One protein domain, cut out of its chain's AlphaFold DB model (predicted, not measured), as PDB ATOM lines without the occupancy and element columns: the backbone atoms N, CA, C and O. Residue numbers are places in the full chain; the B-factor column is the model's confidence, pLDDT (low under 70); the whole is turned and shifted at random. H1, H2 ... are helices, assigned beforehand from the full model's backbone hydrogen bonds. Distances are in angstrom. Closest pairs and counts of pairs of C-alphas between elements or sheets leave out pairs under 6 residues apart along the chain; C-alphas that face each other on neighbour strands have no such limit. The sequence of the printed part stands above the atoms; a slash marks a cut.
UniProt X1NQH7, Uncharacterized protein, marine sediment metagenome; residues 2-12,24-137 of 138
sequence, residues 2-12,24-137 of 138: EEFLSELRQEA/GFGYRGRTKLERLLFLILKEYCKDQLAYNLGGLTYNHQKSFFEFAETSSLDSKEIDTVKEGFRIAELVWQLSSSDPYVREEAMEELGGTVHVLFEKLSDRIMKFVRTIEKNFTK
ATOM      1  N   GLU A   2      36.931  17.230 -57.831       89.81
ATOM      2  CA  GLU A   2      36.087  18.165 -58.611       89.81
ATOM      3  C   GLU A   2      34.578  18.022 -58.362       89.81
ATOM      4  O   GLU A   2      33.880  19.024 -58.207       89.81
ATOM      5  N   GLU A   3      34.087  16.785 -58.262       92.81
ATOM      6  CA  GLU A   3      32.689  16.483 -57.933       92.81
ATOM      7  C   GLU A   3      32.288  17.088 -56.578       92.81
ATOM      8  O   GLU A   3      31.310  17.829 -56.497       92.81
ATOM      9  N   PHE A   4      33.104  16.888 -55.537       93.62
ATOM     10  CA  PHE A   4      32.839  17.443 -54.207       93.62
ATOM     11  C   PHE A   4      32.863  18.975 -54.198       93.62
ATOM     12  O   PHE A   4      32.033  19.596 -53.536       93.62
ATOM     13  N   LEU A   5      33.773  19.605 -54.954       93.31
ATOM     14  CA  LEU A   5      33.809  21.065 -55.107       93.31
ATOM     15  C   LEU A   5      32.575  21.590 -55.854       93.31
ATOM     16  O   LEU A   5      32.060  22.660 -55.526       93.31
ATOM     17  N   SER A   6      32.094  20.859 -56.861       94.00
ATOM     18  CA  SER A   6      30.852  21.177 -57.572       94.00
ATOM     19  C   SER A   6      29.643  21.099 -56.637       94.00
ATOM     20  O   SER A   6      28.880  22.059 -56.535       94.00
ATOM     21  N   GLU A   7      29.515  20.012 -55.874       93.94
ATOM     22  CA  GLU A   7      28.445  19.849 -54.888       93.94
ATOM     23  C   GLU A   7      28.492  20.920 -53.794       93.94
ATOM     24  O   GLU A   7      27.465  21.515 -53.470       93.94
ATOM     25  N   LEU A   8      29.676  21.237 -53.261       93.50
ATOM     26  CA  LEU A   8      29.824  22.264 -52.228       93.50
ATOM     27  C   LEU A   8      29.393  23.650 -52.732       93.50
ATOM     28  O   LEU A   8      28.791  24.417 -51.981       93.50
ATOM     29  N   ARG A   9      29.627  23.966 -54.014       93.44
ATOM     30  CA  ARG A   9      29.120  25.201 -54.637       93.44
ATOM     31  C   ARG A   9      27.609  25.235 -54.751       93.44
ATOM     32  O   ARG A   9      27.016  26.294 -54.550       93.44
ATOM     33  N   GLN A  10      26.994  24.109 -55.099       91.62
ATOM     34  CA  GLN A  10      25.538  24.020 -55.184       91.62
ATOM     35  C   GLN A  10      24.913  24.244 -53.807       91.62
ATOM     36  O   GLN A  10      23.998  25.053 -53.682       91.62
ATOM     37  N   GLU A  11      25.463  23.618 -52.765       90.12
ATOM     38  CA  GLU A  11      24.998  23.815 -51.388       90.12
ATOM     39  C   GLU A  11      25.219  25.253 -50.899       90.12
ATOM     40  O   GLU A  11      24.317  25.844 -50.311       90.12
ATOM     41  N   ALA A  12      26.372  25.864 -51.196       89.88
ATOM     42  CA  ALA A  12      26.619  27.273 -50.883       89.88
ATOM     43  C   ALA A  12      25.630  28.206 -51.603       89.88
ATOM     44  O   ALA A  12      25.051  29.102 -50.996       89.88
ATOM     45  N   GLY A  24      15.020  25.960 -42.299       52.59
ATOM     46  CA  GLY A  24      15.496  25.115 -43.398       52.59
ATOM     47  C   GLY A  24      16.963  24.685 -43.310       52.59
ATOM     48  O   GLY A  24      17.326  23.683 -43.928       52.59
ATOM     49  N   PHE A  25      17.796  25.360 -42.511       67.56
ATOM     50  CA  PHE A  25      19.169  24.916 -42.233       67.56
ATOM     51  C   PHE A  25      19.218  23.981 -41.020       67.56
ATOM     52  O   PHE A  25      19.865  24.231 -40.007       67.56
ATOM     53  N   GLY A  26      18.457  22.893 -41.116       68.88
ATOM     54  CA  GLY A  26      18.440  21.850 -40.102       68.88
ATOM     55  C   GLY A  26      19.665  20.936 -40.174       68.88
ATOM     56  O   GLY A  26      20.535  21.065 -41.039       68.88
ATOM     57  N   TYR A  27      19.668  19.925 -39.304       72.38
ATOM     58  CA  TYR A  27      20.709  18.897 -39.200       72.38
ATOM     59  C   TYR A  27      21.195  18.370 -40.562       72.38
ATOM     60  O   TYR A  27      22.393  18.300 -40.807       72.38
ATOM     61  N   ARG A  28      20.273  18.073 -41.490       78.69
ATOM     62  CA  ARG A  28      20.607  17.505 -42.806       78.69
ATOM     63  C   ARG A  28      21.471  18.431 -43.671       78.69
ATOM     64  O   ARG A  28      22.411  17.946 -44.295       78.69
ATOM     65  N   GLY A  29      21.159  19.730 -43.715       80.38
ATOM     66  CA  GLY A  29      21.924  20.711 -44.494       80.38
ATOM     67  C   GLY A  29      23.328  20.899 -43.922       80.38
ATOM     68  O   GLY A  29      24.318  20.783 -44.644       80.38
ATOM     69  N   ARG A  30      23.412  21.049 -42.594       86.38
ATOM     70  CA  ARG A  30      24.680  21.090 -41.853       86.38
ATOM     71  C   ARG A  30      25.538  19.849 -42.119       86.38
ATOM     72  O   ARG A  30      26.688  19.989 -42.518       86.38
ATOM     73  N   THR A  31      24.990  18.644 -41.956       87.69
ATOM     74  CA  THR A  31      25.739  17.393 -42.170       87.69
ATOM     75  C   THR A  31      26.235  17.251 -43.608       87.69
ATOM     76  O   THR A  31      27.333  16.737 -43.821       87.69
ATOM     77  N   LYS A  32      25.461  17.704 -44.605       90.88
ATOM     78  CA  LYS A  32      25.893  17.650 -46.008       90.88
ATOM     79  C   LYS A  32      27.096  18.565 -46.260       90.88
ATOM     80  O   LYS A  32      28.091  18.094 -46.805       90.88
ATOM     81  N   LEU A  33      27.042  19.820 -45.806       92.25
ATOM     82  CA  LEU A  33      28.166  20.758 -45.909       92.25
ATOM     83  C   LEU A  33      29.406  20.257 -45.165       92.25
ATOM     84  O   LEU A  33      30.493  20.246 -45.731       92.25
ATOM     85  N   GLU A  34      29.235  19.786 -43.929       93.12
ATOM     86  CA  GLU A  34      30.318  19.229 -43.112       93.12
ATOM     87  C   GLU A  34      31.007  18.050 -43.812       93.12
ATOM     88  O   GLU A  34      32.235  17.991 -43.886       93.12
ATOM     89  N   ARG A  35      30.223  17.128 -44.384       94.75
ATOM     90  CA  ARG A  35      30.758  15.975 -45.114       94.75
ATOM     91  C   ARG A  35      31.534  16.399 -46.358       94.75
ATOM     92  O   ARG A  35      32.611  15.859 -46.597       94.75
ATOM     93  N   LEU A  36      31.001  17.335 -47.141       96.62
ATOM     94  CA  LEU A  36      31.675  17.841 -48.338       96.62
ATOM     95  C   LEU A  36      32.988  18.542 -47.975       96.62
ATOM     96  O   LEU A  36      34.024  18.221 -48.554       96.62
ATOM     97  N   LEU A  37      32.970  19.418 -46.963       96.50
ATOM     98  CA  LEU A  37      34.168  20.080 -46.438       96.50
ATOM     99  C   LEU A  37      35.220  19.065 -45.989       96.50
ATOM    100  O   LEU A  37      36.382  19.189 -46.366       96.50
ATOM    101  N   PHE A  38      34.819  18.037 -45.236       97.00
ATOM    102  CA  PHE A  38      35.738  16.996 -44.783       97.00
ATOM    103  C   PHE A  38      36.388  16.255 -45.952       97.00
ATOM    104  O   PHE A  38      37.601  16.069 -45.947       97.00
ATOM    105  N   LEU A  39      35.605  15.833 -46.949       96.94
ATOM    106  CA  LEU A  39      36.128  15.088 -48.097       96.94
ATOM    107  C   LEU A  39      37.125  15.927 -48.904       96.94
ATOM    108  O   LEU A  39      38.210  15.437 -49.214       96.94
ATOM    109  N   ILE A  40      36.795  17.196 -49.160       96.25
ATOM    110  CA  ILE A  40      37.671  18.141 -49.867       96.25
ATOM    111  C   ILE A  40      38.966  18.365 -49.086       96.25
ATOM    112  O   ILE A  40      40.052  18.227 -49.640       96.25
ATOM    113  N   LEU A  41      38.871  18.677 -47.790       96.25
ATOM    114  CA  LEU A  41      40.044  18.928 -46.953       96.25
ATOM    115  C   LEU A  41      40.907  17.685 -46.779       96.25
ATOM    116  O   LEU A  41      42.126  17.787 -46.750       96.25
ATOM    117  N   LYS A  42      40.299  16.503 -46.676       96.12
ATOM    118  CA  LYS A  42      41.038  15.248 -46.565       96.12
ATOM    119  C   LYS A  42      41.866  14.974 -47.814       96.12
ATOM    120  O   LYS A  42      43.030  14.601 -47.689       96.12
ATOM    121  N   GLU A  43      41.278  15.156 -48.992       94.75
ATOM    122  CA  GLU A  43      41.980  15.006 -50.268       94.75
ATOM    123  C   GLU A  43      43.065  16.091 -50.414       94.75
ATOM    124  O   GLU A  43      44.215  15.776 -50.706       94.75
ATOM    125  N   TYR A  44      42.758  17.341 -50.048       93.81
ATOM    126  CA  TYR A  44      43.715  18.450 -50.069       93.81
ATOM    127  C   TYR A  44      44.918  18.220 -49.147       93.81
ATOM    128  O   TYR A  44      46.059  18.350 -49.576       93.81
ATOM    129  N   CYS A  45      44.686  17.851 -47.884       93.81
ATOM    130  CA  CYS A  45      45.745  17.574 -46.914       93.81
ATOM    131  C   CYS A  45      46.636  16.413 -47.359       93.81
ATOM    132  O   CYS A  45      47.851  16.467 -47.172       93.81
ATOM    133  N   LYS A  46      46.043  15.372 -47.952       92.69
ATOM    134  CA  LYS A  46      46.799  14.232 -48.462       92.69
ATOM    135  C   LYS A  46      47.746  14.666 -49.581       92.69
ATOM    136  O   LYS A  46      48.920  14.311 -49.531       92.69
ATOM    137  N   ASP A  47      47.244  15.431 -50.543       90.38
ATOM    138  CA  ASP A  47      47.989  15.748 -51.763       90.38
ATOM    139  C   ASP A  47      48.963  16.921 -51.576       90.38
ATOM    140  O   ASP A  47      50.062  16.893 -52.120       90.38
ATOM    141  N   GLN A  48      48.593  17.933 -50.783       90.00
ATOM    142  CA  GLN A  48      49.374  19.169 -50.617       90.00
ATOM    143  C   GLN A  48      50.244  19.182 -49.356       90.00
ATOM    144  O   GLN A  48      51.262  19.866 -49.318       90.00
ATOM    145  N   LEU A  49      49.848  18.452 -48.309       90.12
ATOM    146  CA  LEU A  49      50.511  18.505 -46.999       90.12
ATOM    147  C   LEU A  49      51.084  17.156 -46.547       90.12
ATOM    148  O   LEU A  49      51.695  17.091 -45.482       90.12
ATOM    149  N   ALA A  50      50.868  16.072 -47.305       91.38
ATOM    150  CA  ALA A  50      51.161  14.699 -46.883       91.38
ATOM    151  C   ALA A  50      50.586  14.354 -45.488       91.38
ATOM    152  O   ALA A  50      51.141  13.539 -44.747       91.38
ATOM    153  N   TYR A  51      49.457  14.972 -45.127       93.00
ATOM    154  CA  TYR A  51      48.805  14.825 -43.827       93.00
ATOM    155  C   TYR A  51      47.493  14.046 -43.953       93.00
ATOM    156  O   TYR A  51      46.634  14.364 -44.777       93.00
ATOM    157  N   ASN A  52      47.299  13.039 -43.100       95.19
ATOM    158  CA  ASN A  52      46.064  12.256 -43.073       95.19
ATOM    159  C   ASN A  52      45.040  12.872 -42.112       95.19
ATOM    160  O   ASN A  52      45.037  12.582 -40.915       95.19
ATOM    161  N   LEU A  53      44.146  13.701 -42.648       96.00
ATOM    162  CA  LEU A  53      43.085  14.329 -41.865       96.00
ATOM    163  C   LEU A  53      42.058  13.292 -41.368       96.00
ATOM    164  O   LEU A  53      41.361  12.652 -42.161       96.00
ATOM    165  N   GLY A  54      41.946  13.154 -40.043       93.50
ATOM    166  CA  GLY A  54      41.039  12.195 -39.394       93.50
ATOM    167  C   GLY A  54      39.576  12.643 -39.309       93.50
ATOM    168  O   GLY A  54      38.678  11.805 -39.288       93.50
ATOM    169  N   GLY A  55      39.319  13.953 -39.312       95.19
ATOM    170  CA  GLY A  55      37.980  14.522 -39.177       95.19
ATOM    171  C   GLY A  55      38.014  16.038 -39.002       95.19
ATOM    172  O   GLY A  55      39.075  16.649 -39.101       95.19
ATOM    173  N   LEU A  56      36.849  16.633 -38.726       95.38
ATOM    174  CA  LEU A  56      36.714  18.079 -38.498       95.38
ATOM    175  C   LEU A  56      36.528  18.468 -37.026       95.38
ATOM    176  O   LEU A  56      36.516  19.650 -36.714       95.38
ATOM    177  N   THR A  57      36.386  17.498 -36.116       92.88
ATOM    178  CA  THR A  57      36.157  17.776 -34.687       92.88
ATOM    179  C   THR A  57      37.332  18.515 -34.039       92.88
ATOM    180  O   THR A  57      38.457  18.458 -34.537       92.88
ATOM    181  N   TYR A  58      37.091  19.121 -32.871       90.25
ATOM    182  CA  TYR A  58      38.107  19.835 -32.087       90.25
ATOM    183  C   TYR A  58      39.420  19.050 -31.921       90.25
ATOM    184  O   TYR A  58      40.502  19.590 -32.136       90.25
ATOM    185  N   ASN A  59      39.340  17.751 -31.613       94.75
ATOM    186  CA  ASN A  59      40.536  16.915 -31.457       94.75
ATOM    187  C   ASN A  59      41.354  16.833 -32.755       94.75
ATOM    188  O   ASN A  59      42.576  16.926 -32.712       94.75
ATOM    189  N   HIS A  60      40.692  16.702 -33.906       95.88
ATOM    190  CA  HIS A  60      41.370  16.651 -35.202       95.88
ATOM    191  C   HIS A  60      41.931  18.014 -35.613       95.88
ATOM    192  O   HIS A  60      43.012  18.071 -36.193       95.88
ATOM    193  N   GLN A  61      41.237  19.106 -35.281       95.19
ATOM    194  CA  GLN A  61      41.743  20.464 -35.480       95.19
ATOM    195  C   GLN A  61      43.016  20.702 -34.667       95.19
ATOM    196  O   GLN A  61      44.013  21.175 -35.210       95.19
ATOM    197  N   LYS A  62      43.013  20.307 -33.390       94.75
ATOM    198  CA  LYS A  62      44.191  20.380 -32.523       94.75
ATOM    199  C   LYS A  62      45.359  19.578 -33.102       94.75
ATOM    200  O   LYS A  62      46.438  20.133 -33.272       94.75
ATOM    201  N   SER A  63      45.132  18.317 -33.480       96.12
ATOM    202  CA  SER A  63      46.170  17.487 -34.106       96.12
ATOM    203  C   SER A  63      46.695  18.076 -35.417       96.12
ATOM    204  O   SER A  63      47.877  17.936 -35.724       96.12
ATOM    205  N   PHE A  64      45.841  18.736 -36.202       96.06
ATOM    206  CA  PHE A  64      46.274  19.436 -37.408       96.06
ATOM    207  C   PHE A  64      47.129  20.670 -37.081       96.06
ATOM    208  O   PHE A  64      48.110  20.923 -37.774       96.06
ATOM    209  N   PHE A  65      46.808  21.429 -36.030       93.38
ATOM    210  CA  PHE A  65      47.591  22.608 -35.637       93.38
ATOM    211  C   PHE A  65      48.962  22.235 -35.077       93.38
ATOM    212  O   PHE A  65      49.949  22.847 -35.471       93.38
ATOM    213  N   GLU A  66      49.047  21.185 -34.262       94.50
ATOM    214  CA  GLU A  66      50.327  20.638 -33.787       94.50
ATOM    215  C   GLU A  66      51.212  20.172 -34.961       94.50
ATOM    216  O   GLU A  66      52.418  20.432 -35.003       94.50
ATOM    217  N   PHE A  67      50.606  19.529 -35.967       94.25
ATOM    218  CA  PHE A  67      51.292  19.206 -37.219       94.25
ATOM    219  C   PHE A  67      51.759  20.471 -37.953       94.25
ATOM    220  O   PHE A  67      52.915  20.555 -38.359       94.25
ATOM    221  N   ALA A  68      50.888  21.469 -38.103       91.50
ATOM    222  CA  ALA A  68      51.198  22.698 -38.822       91.50
ATOM    223  C   ALA A  68      52.366  23.473 -38.187       91.50
ATOM    224  O   ALA A  68      53.219  23.971 -38.916       91.50
ATOM    225  N   GLU A  69      52.432  23.533 -36.853       89.81
ATOM    226  CA  GLU A  69      53.510  24.192 -36.097       89.81
ATOM    227  C   GLU A  69      54.881  23.536 -36.295       89.81
ATOM    228  O   GLU A  69      55.907  24.211 -36.238       89.81
ATOM    229  N   THR A  70      54.904  22.223 -36.523       88.44
ATOM    230  CA  THR A  70      56.141  21.447 -36.690       88.44
ATOM    231  C   THR A  70      56.514  21.224 -38.157       88.44
ATOM    232  O   THR A  70      57.642  20.828 -38.456       88.44
ATOM    233  N   SER A  71      55.592  21.497 -39.082       82.88
ATOM    234  CA  SER A  71      55.815  21.351 -40.517       82.88
ATOM    235  C   SER A  71      56.621  22.518 -41.097       82.88
ATOM    236  O   SER A  71      56.467  23.668 -40.700       82.88
ATOM    237  N   SER A  72      57.459  22.235 -42.097       79.62
ATOM    238  CA  SER A  72      58.160  23.258 -42.897       79.62
ATOM    239  C   SER A  72      57.362  23.685 -44.139       79.62
ATOM    240  O   SER A  72      57.943  24.180 -45.103       79.62
ATOM    241  N   LEU A  73      56.057  23.397 -44.161       78.00
ATOM    242  CA  LEU A  73      55.192  23.573 -45.325       78.00
ATOM    243  C   LEU A  73      54.808  25.047 -45.514       78.00
ATOM    244  O   LEU A  73      54.891  25.847 -44.580       78.00
ATOM    245  N   ASP A  74      54.409  25.409 -46.736       76.50
ATOM    246  CA  ASP A  74      53.979  26.773 -47.060       76.50
ATOM    247  C   ASP A  74      52.743  27.150 -46.217       76.50
ATOM    248  O   ASP A  74      51.824  26.360 -45.962       76.50
ATOM    249  N   SER A  75      52.774  28.376 -45.688       82.69
ATOM    250  CA  SER A  75      51.749  28.890 -44.790       82.69
ATOM    251  C   SER A  75      50.386  28.983 -45.473       82.69
ATOM    252  O   SER A  75      49.366  28.885 -44.794       82.69
ATOM    253  N   LYS A  76      50.336  29.106 -46.804       88.44
ATOM    254  CA  LYS A  76      49.082  29.246 -47.561       88.44
ATOM    255  C   LYS A  76      48.237  27.977 -47.563       88.44
ATOM    256  O   LYS A  76      47.010  28.050 -47.456       88.44
ATOM    257  N   GLU A  77      48.858  26.815 -47.688       89.56
ATOM    258  CA  GLU A  77      48.193  25.517 -47.691       89.56
ATOM    259  C   GLU A  77      47.659  25.214 -46.290       89.56
ATOM    260  O   GLU A  77      46.510  24.792 -46.142       89.56
ATOM    261  N   ILE A  78      48.451  25.521 -45.259       92.56
ATOM    262  CA  ILE A  78      48.032  25.437 -43.857       92.56
ATOM    263  C   ILE A  78      46.839  26.367 -43.594       92.56
ATOM    264  O   ILE A  78      45.841  25.942 -43.007       92.56
ATOM    265  N   ASP A  79      46.916  27.620 -44.044       93.25
ATOM    266  CA  ASP A  79      45.852  28.611 -43.865       93.25
ATOM    267  C   ASP A  79      44.565  28.211 -44.593       93.25
ATOM    268  O   ASP A  79      43.468  28.438 -44.082       93.25
ATOM    269  N   THR A  80      44.685  27.542 -45.742       93.62
ATOM    270  CA  THR A  80      43.538  26.986 -46.471       93.62
ATOM    271  C   THR A  80      42.810  25.935 -45.633       93.62
ATOM    272  O   THR A  80      41.586  25.979 -45.508       93.62
ATOM    273  N   VAL A  81      43.540  25.019 -44.992       95.38
ATOM    274  CA  VAL A  81      42.924  23.996 -44.132       95.38
ATOM    275  C   VAL A  81      42.328  24.613 -42.866       95.38
ATOM    276  O   VAL A  81      41.205  24.273 -42.488       95.38
ATOM    277  N   LYS A  82      43.028  25.571 -42.240       95.19
ATOM    278  CA  LYS A  82      42.506  26.350 -41.100       95.19
ATOM    279  C   LYS A  82      41.183  27.027 -41.442       95.19
ATOM    280  O   LYS A  82      40.259  27.015 -40.633       95.19
ATOM    281  N   GLU A  83      41.082  27.595 -42.637       95.62
ATOM    282  CA  GLU A  83      39.856  28.227 -43.105       95.62
ATOM    283  C   GLU A  83      38.710  27.222 -43.260       95.62
ATOM    284  O   GLU A  83      37.586  27.500 -42.846       95.62
ATOM    285  N   GLY A  84      38.993  26.022 -43.765       96.06
ATOM    286  CA  GLY A  84      37.999  24.956 -43.837       96.06
ATOM    287  C   GLY A  84      37.469  24.517 -42.461       96.06
ATOM    288  O   GLY A  84      36.263  24.313 -42.316       96.06
ATOM    289  N   PHE A  85      38.326  24.458 -41.431       95.88
ATOM    290  CA  PHE A  85      37.884  24.234 -40.045       95.88
ATOM    291  C   PHE A  85      36.964  25.353 -39.538       95.88
ATOM    292  O   PHE A  85      35.922  25.062 -38.958       95.88
ATOM    293  N   ARG A  86      37.301  26.622 -39.804       94.00
ATOM    294  CA  ARG A  86      36.461  27.769 -39.405       94.00
ATOM    295  C   ARG A  86      35.085  27.740 -40.067       94.00
ATOM    296  O   ARG A  86      34.083  28.030 -39.427       94.00
ATOM    297  N   ILE A  87      35.015  27.367 -41.346       94.56
ATOM    298  CA  ILE A  87      33.731  27.208 -42.042       94.56
ATOM    299  C   ILE A  87      32.895  26.100 -41.384       94.56
ATOM    300  O   ILE A  87      31.692  26.277 -41.197       94.56
ATOM    301  N   ALA A  88      33.513  24.970 -41.028       93.31
ATOM    302  CA  ALA A  88      32.814  23.871 -40.362       93.31
ATOM    303  C   ALA A  88      32.257  24.291 -38.991       93.31
ATOM    304  O   ALA A  88      31.102  23.996 -38.683       93.31
ATOM    305  N   GLU A  89      33.042  25.036 -38.214       90.69
ATOM    306  CA  GLU A  89      32.627  25.589 -36.925       90.69
ATOM    307  C   GLU A  89      31.421  26.528 -37.064       90.69
ATOM    308  O   GLU A  89      30.411  26.327 -36.387       90.69
ATOM    309  N   LEU A  90      31.458  27.461 -38.020       87.50
ATOM    310  CA  LEU A  90      30.325  28.346 -38.307       87.50
ATOM    311  C   LEU A  90      29.061  27.568 -38.689       87.50
ATOM    312  O   LEU A  90      27.969  27.852 -38.197       87.50
ATOM    313  N   VAL A  91      29.193  26.551 -39.545       88.12
ATOM    314  CA  VAL A  91      28.068  25.681 -39.924       88.12
ATOM    315  C   VAL A  91      27.459  25.003 -38.692       88.12
ATOM    316  O   VAL A  91      26.233  24.887 -38.590       88.12
ATOM    317  N   TRP A  92      28.283  24.570 -37.736       86.12
ATOM    318  CA  TRP A  92      27.808  23.959 -36.498       86.12
ATOM    319  C   TRP A  92      27.090  24.943 -35.597       86.12
ATOM    320  O   TRP A  92      25.979  24.630 -35.163       86.12
ATOM    321  N   GLN A  93      27.686  26.109 -35.361       82.12
ATOM    322  CA  GLN A  93      27.113  27.141 -34.504       82.12
ATOM    323  C   GLN A  93      25.733  27.576 -35.013       82.12
ATOM    324  O   GLN A  93      24.775  27.632 -34.246       82.12
ATOM    325  N   LEU A  94      25.580  27.743 -36.330       78.50
ATOM    326  CA  LEU A  94      24.302  28.111 -36.947       78.50
ATOM    327  C   LEU A  94      23.234  27.029 -36.875       78.50
ATOM    328  O   LEU A  94      22.044  27.332 -36.821       78.50
ATOM    329  N   SER A  95      23.656  25.769 -36.864       78.38
ATOM    330  CA  SER A  95      22.762  24.624 -36.685       78.38
ATOM    331  C   SER A  95      22.462  24.311 -35.216       78.38
ATOM    332  O   SER A  95      21.718  23.366 -34.941       78.38
ATOM    333  N   SER A  96      23.072  25.039 -34.273       77.38
ATOM    334  CA  SER A  96      22.970  24.733 -32.850       77.38
ATOM    335  C   SER A  96      21.537  24.902 -32.355       77.38
ATOM    336  O   SER A  96      20.843  25.865 -32.683       77.38
ATOM    337  N   SER A  97      21.086  23.968 -31.520       72.19
ATOM    338  CA  SER A  97      19.841  24.133 -30.769       72.19
ATOM    339  C   SER A  97      19.972  25.196 -29.676       72.19
ATOM    340  O   SER A  97      18.966  25.771 -29.264       72.19
ATOM    341  N   ASP A  98      21.198  25.477 -29.230       77.06
ATOM    342  CA  ASP A  98      21.494  26.506 -28.238       77.06
ATOM    343  C   ASP A  98      21.376  27.908 -28.876       77.06
ATOM    344  O   ASP A  98      22.029  28.177 -29.891       77.06
ATOM    345  N   PRO A  99      20.500  28.792 -28.365       72.19
ATOM    346  CA  PRO A  99      20.364  30.154 -28.873       72.19
ATOM    347  C   PRO A  99      21.610  31.021 -28.644       72.19
ATOM    348  O   PRO A  99      21.909  31.824 -29.518       72.19
ATOM    349  N   TYR A 100      22.377  30.827 -27.566       76.81
ATOM    350  CA  TYR A 100      23.568  31.640 -27.283       76.81
ATOM    351  C   TYR A 100      24.690  31.369 -28.289       76.81
ATOM    352  O   TYR A 100      25.288  32.289 -28.835       76.81
ATOM    353  N   VAL A 101      24.904  30.094 -28.621       73.12
ATOM    354  CA  VAL A 101      25.866  29.681 -29.657       73.12
ATOM    355  C   VAL A 101      25.465  30.221 -31.037       73.12
ATOM    356  O   VAL A 101      26.317  30.554 -31.859       73.12
ATOM    357  N   ARG A 102      24.157  30.321 -31.307       70.81
ATOM    358  CA  ARG A 102      23.659  30.952 -32.536       70.81
ATOM    359  C   ARG A 102      23.884  32.461 -32.532       70.81
ATOM    360  O   ARG A 102      24.260  32.993 -33.570       70.81
ATOM    361  N   GLU A 103      23.668  33.134 -31.404       70.69
ATOM    362  CA  GLU A 103      23.905  34.574 -31.253       70.69
ATOM    363  C   GLU A 103      25.383  34.940 -31.456       70.69
ATOM    364  O   GLU A 103      25.654  35.864 -32.218       70.69
ATOM    365  N   GLU A 104      26.337  34.174 -30.913       72.19
ATOM    366  CA  GLU A 104      27.779  34.382 -31.163       72.19
ATOM    367  C   GLU A 104      28.127  34.326 -32.662       72.19
ATOM    368  O   GLU A 104      28.808  35.209 -33.190       72.19
ATOM    369  N   ALA A 105      27.595  33.337 -33.389       69.06
ATOM    370  CA  ALA A 105      27.775  33.256 -34.839       69.06
ATOM    371  C   ALA A 105      27.095  34.419 -35.585       69.06
ATOM    372  O   ALA A 105      27.591  34.878 -36.619       69.06
ATOM    373  N   MET A 106      25.957  34.906 -35.077       70.06
ATOM    374  CA  MET A 106      25.262  36.081 -35.615       70.06
ATOM    375  C   MET A 106      26.033  37.380 -35.389       70.06
ATOM    376  O   MET A 106      25.985  38.257 -36.257       70.06
ATOM    377  N   GLU A 107      26.766  37.494 -34.284       72.44
ATOM    378  CA  GLU A 107      27.669  38.610 -34.016       72.44
ATOM    379  C   GLU A 107      28.910  38.564 -34.917       72.44
ATOM    380  O   GLU A 107      29.190  39.559 -35.589       72.44
ATOM    381  N   GLU A 108      29.598  37.414 -35.024       68.81
ATOM    382  CA  GLU A 108      30.785  37.257 -35.894       68.81
ATOM    383  C   GLU A 108      30.468  37.640 -37.348       68.81
ATOM    384  O   GLU A 108      31.258  38.284 -38.046       68.81
ATOM    385  N   LEU A 109      29.274  37.272 -37.809       66.06
ATOM    386  CA  LEU A 109      28.825  37.491 -39.177       66.06
ATOM    387  C   LEU A 109      27.870  38.685 -39.309       66.06
ATOM    388  O   LEU A 109      27.376  38.939 -40.403       66.06
ATOM    389  N   GLY A 110      27.659  39.478 -38.259       62.47
ATOM    390  CA  GLY A 110      27.020  40.796 -38.263       62.47
ATOM    391  C   GLY A 110      25.689  40.915 -39.013       62.47
ATOM    392  O   GLY A 110      25.626  41.655 -40.002       62.47
ATOM    393  N   GLY A 111      24.625  40.237 -38.570       66.25
ATOM    394  CA  GLY A 111      23.287  40.518 -39.102       66.25
ATOM    395  C   GLY A 111      22.204  39.471 -38.853       66.25
ATOM    396  O   GLY A 111      22.299  38.611 -37.985       66.25
ATOM    397  N   THR A 112      21.131  39.575 -39.641       71.81
ATOM    398  CA  THR A 112      20.014  38.621 -39.642       71.81
ATOM    399  C   THR A 112      20.454  37.269 -40.210       71.81
ATOM    400  O   THR A 112      21.407  37.195 -40.983       71.81
ATOM    401  N   VAL A 113      19.718  36.196 -39.900       70.62
ATOM    402  CA  VAL A 113      19.994  34.828 -40.397       70.62
ATOM    403  C   VAL A 113      20.214  34.775 -41.920       70.62
ATOM    404  O   VAL A 113      21.047  34.013 -42.399       70.62
ATOM    405  N   HIS A 114      19.514  35.612 -42.691       72.38
ATOM    406  CA  HIS A 114      19.689  35.681 -44.143       72.38
ATOM    407  C   HIS A 114      21.053  36.254 -44.555       72.38
ATOM    408  O   HIS A 114      21.768  35.618 -45.323       72.38
ATOM    409  N   VAL A 115      21.447  37.401 -43.982       76.75
ATOM    410  CA  VAL A 115      22.778  38.014 -44.193       76.75
ATOM    411  C   VAL A 115      23.885  37.038 -43.801       76.75
ATOM    412  O   VAL A 115      24.958  36.994 -44.400       76.75
ATOM    413  N   LEU A 116      23.604  36.225 -42.792       78.19
ATOM    414  CA  LEU A 116      24.513  35.229 -42.278       78.19
ATOM    415  C   LEU A 116      24.731  34.085 -43.275       78.19
ATOM    416  O   LEU A 116      25.874  33.763 -43.601       78.19
ATOM    417  N   PHE A 117      23.656  33.518 -43.831       82.69
ATOM    418  CA  PHE A 117      23.776  32.506 -44.879       82.69
ATOM    419  C   PHE A 117      24.409  33.046 -46.163       82.69
ATOM    420  O   PHE A 117      25.182  32.325 -46.792       82.69
ATOM    421  N   GLU A 118      24.158  34.306 -46.527       84.94
ATOM    422  CA  GLU A 118      24.858  34.964 -47.636       84.94
ATOM    423  C   GLU A 118      26.369  35.050 -47.376       84.94
ATOM    424  O   GLU A 118      27.166  34.626 -48.212       84.94
ATOM    425  N   LYS A 119      26.784  35.504 -46.187       87.25
ATOM    426  CA  LYS A 119      28.207  35.581 -45.817       87.25
ATOM    427  C   LYS A 119      28.875  34.208 -45.752       87.25
ATOM    428  O   LYS A 119      30.006  34.061 -46.218       87.25
ATOM    429  N   LEU A 120      28.193  33.200 -45.206       88.69
ATOM    430  CA  LEU A 120      28.684  31.821 -45.185       88.69
ATOM    431  C   LEU A 120      28.822  31.266 -46.610       88.69
ATOM    432  O   LEU A 120      29.858  30.691 -46.940       88.69
ATOM    433  N   SER A 121      27.819  31.488 -47.464       91.06
ATOM    434  CA  SER A 121      27.857  31.147 -48.890       91.06
ATOM    435  C   SER A 121      29.075  31.772 -49.572       91.06
ATOM    436  O   SER A 121      29.871  31.063 -50.187       91.06
ATOM    437  N   ASP A 122      29.291  33.077 -49.403       92.31
ATOM    438  CA  ASP A 122      30.441  33.781 -49.973       92.31
ATOM    439  C   ASP A 122      31.778  33.229 -49.469       92.31
ATOM    440  O   ASP A 122      32.729  33.083 -50.245       92.31
ATOM    441  N   ARG A 123      31.862  32.904 -48.175       93.81
ATOM    442  CA  ARG A 123      33.055  32.322 -47.552       93.81
ATOM    443  C   ARG A 123      33.359  30.938 -48.127       93.81
ATOM    444  O   ARG A 123      34.492  30.694 -48.538       93.81
ATOM    445  N   ILE A 124      32.346  30.080 -48.268       95.06
ATOM    446  CA  ILE A 124      32.473  28.764 -48.913       95.06
ATOM    447  C   ILE A 124      32.892  28.914 -50.381       95.06
ATOM    448  O   ILE A 124      33.811  28.236 -50.835       95.06
ATOM    449  N   MET A 125      32.279  29.832 -51.130       95.06
ATOM    450  CA  MET A 125      32.614  30.065 -52.539       95.06
ATOM    451  C   MET A 125      34.052  30.571 -52.712       95.06
ATOM    452  O   MET A 125      34.745  30.159 -53.646       95.06
ATOM    453  N   LYS A 126      34.534  31.438 -51.811       95.44
ATOM    454  CA  LYS A 126      35.944  31.859 -51.772       95.44
ATOM    455  C   LYS A 126      36.868  30.682 -51.466       95.44
ATOM    456  O   LYS A 126      37.852  30.510 -52.179       95.44
ATOM    457  N   PHE A 127      36.530  29.867 -50.468       96.06
ATOM    458  CA  PHE A 127      37.284  28.666 -50.111       96.06
ATOM    459  C   PHE A 127      37.407  27.695 -51.294       96.06
ATOM    460  O   PHE A 127      38.521  27.308 -51.644       96.06
ATOM    461  N   VAL A 128      36.302  27.390 -51.985       94.88
ATOM    462  CA  VAL A 128      36.308  26.542 -53.190       94.88
ATOM    463  C   VAL A 128      37.268  27.090 -54.246       94.88
ATOM    464  O   VAL A 128      38.132  26.357 -54.720       94.88
ATOM    465  N   ARG A 129      37.184  28.387 -54.570       94.25
ATOM    466  CA  ARG A 129      38.076  29.013 -55.563       94.25
ATOM    467  C   ARG A 129      39.549  28.937 -55.158       94.25
ATOM    468  O   ARG A 129      40.409  28.845 -56.030       94.25
ATOM    469  N   THR A 130      39.856  29.026 -53.864       93.75
ATOM    470  CA  THR A 130      41.225  28.870 -53.352       93.75
ATOM    471  C   THR A 130      41.726  27.443 -53.560       93.75
ATOM    472  O   THR A 130      42.802  27.268 -54.127       93.75
ATOM    473  N   ILE A 131      40.928  26.434 -53.190       92.06
ATOM    474  CA  ILE A 131      41.272  25.020 -53.400       92.06
ATOM    475  C   ILE A 131      41.524  24.745 -54.886       92.06
ATOM    476  O   ILE A 131      42.550  24.168 -55.238       92.06
ATOM    477  N   GLU A 132      40.636  25.208 -55.768       90.50
ATOM    478  CA  GLU A 132      40.762  25.000 -57.214       90.50
ATOM    479  C   GLU A 132      42.056  25.572 -57.781       90.50
ATOM    480  O   GLU A 132      42.736  24.897 -58.550       90.50
ATOM    481  N   LYS A 133      42.420  26.796 -57.380       88.56
ATOM    482  CA  LYS A 133      43.662  27.450 -57.818       88.56
ATOM    483  C   LYS A 133      44.913  26.703 -57.374       88.56
ATOM    484  O   LYS A 133      45.923  26.760 -58.071       88.56
ATOM    485  N   ASN A 134      44.859  26.058 -56.214       82.50
ATOM    486  CA  ASN A 134      45.981  25.294 -55.684       82.50
ATOM    487  C   ASN A 134      46.058  23.907 -56.347       82.50
ATOM    488  O   ASN A 134      47.155  23.413 -56.579       82.50
ATOM    489  N   PHE A 135      44.921  23.325 -56.747       75.44
ATOM    490  CA  PHE A 135      44.864  22.032 -57.442       75.44
ATOM    491  C   PHE A 135      45.147  22.096 -58.953       75.44
ATOM    492  O   PHE A 135      45.673  21.137 -59.502       75.44
ATOM    493  N   THR A 136      44.857  23.207 -59.641       60.47
ATOM    494  CA  THR A 136      45.139  23.356 -61.093       60.47
ATOM    495  C   THR A 136      46.605  23.662 -61.427       60.47
ATOM    496  O   THR A 136      46.942  23.830 -62.595       60.47
ATOM    497  N   LYS A 137      47.490  23.755 -60.428       49.84
ATOM    498  CA  LYS A 137      48.928  24.014 -60.620       49.84
ATOM    499  C   LYS A 137      49.788  22.756 -60.816       49.84
ATOM    500  O   LYS A 137      51.012  22.877 -60.772       49.84
TER     501      LYS A 137
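Overview. This is residues 2 to 12 and 24 to 137 of the 138 residues of an uncharacterized protein of marine sediment metagenome (UniProt X1NQH7). Four helices, H1, H2, H4 and H6, run side by side in an up-and-down bundle, each against the one before it, with H4 near the middle and short H1 covering H2 and H6. H3 runs beside H4 on the side away from H1, and H5 folds back at H4's last residues. The printed part has 125 residues with six named helices, H1 to H6 in chain order, and no named strand: all helix. It is compact, with a radius of gyration of the C-alphas of 14.6 A and spans of 40 by 28 by 24 A.

Along the chain. Find C-alpha 2 at (36.087, 18.165, -58.611), where H1 begins; it runs to residue 12. After the cut, H2 takes residues 27 to 49, 30.8 A long, and H3 residues 58 to 70, 18.7 A. H4, residues 75 to 94, spans 28.6 A from C-alpha 75 at (51.749, 28.890, -44.790). H5 is residues 99 to 108, 14.4 A. H6, residues 113 to 135, spans 32.8 A and ends at C-alpha 135, (44.864, 22.032, -57.442).

Arrangement. Start at the hub, H4. It touches H2 at a shallow tilt of 10 degrees, opposite ways; the closest C-alphas, of Glu 34 and Ala 88, are 5.9 A apart. It touches H6 at 26 degrees, shallow, closest at the C-alphas of Ile 87 and Ile 124, 7.2 A. Residues 90 to 94 of H4 touch H5, a helical hairpin, with C-alphas 94 and 102 at 5.3 A. H3 is close to H4 but not clearly touching, C-alphas 68 and 78 being 6.5 A apart. H1 touches H6, C-alphas 12 and 121 at 4.5 A, and H2, C-alphas 4 and 36 at 6.0 A. In all six helices every O i to N i+4 pair is within hydrogen-bond range.

Size, cuts and confidence. The C-alphas of Pro 99 and Lys 137 are the two farthest apart, 43.1 A. Residues 13 to 23 are not printed; C-alphas 12 and 24 are 13.6 A apart across this cut. Of the links printed whole, none is long. Look for pLDDT under 70 at residues 24 to 26, 105, 108 to 111 and 136 to 137.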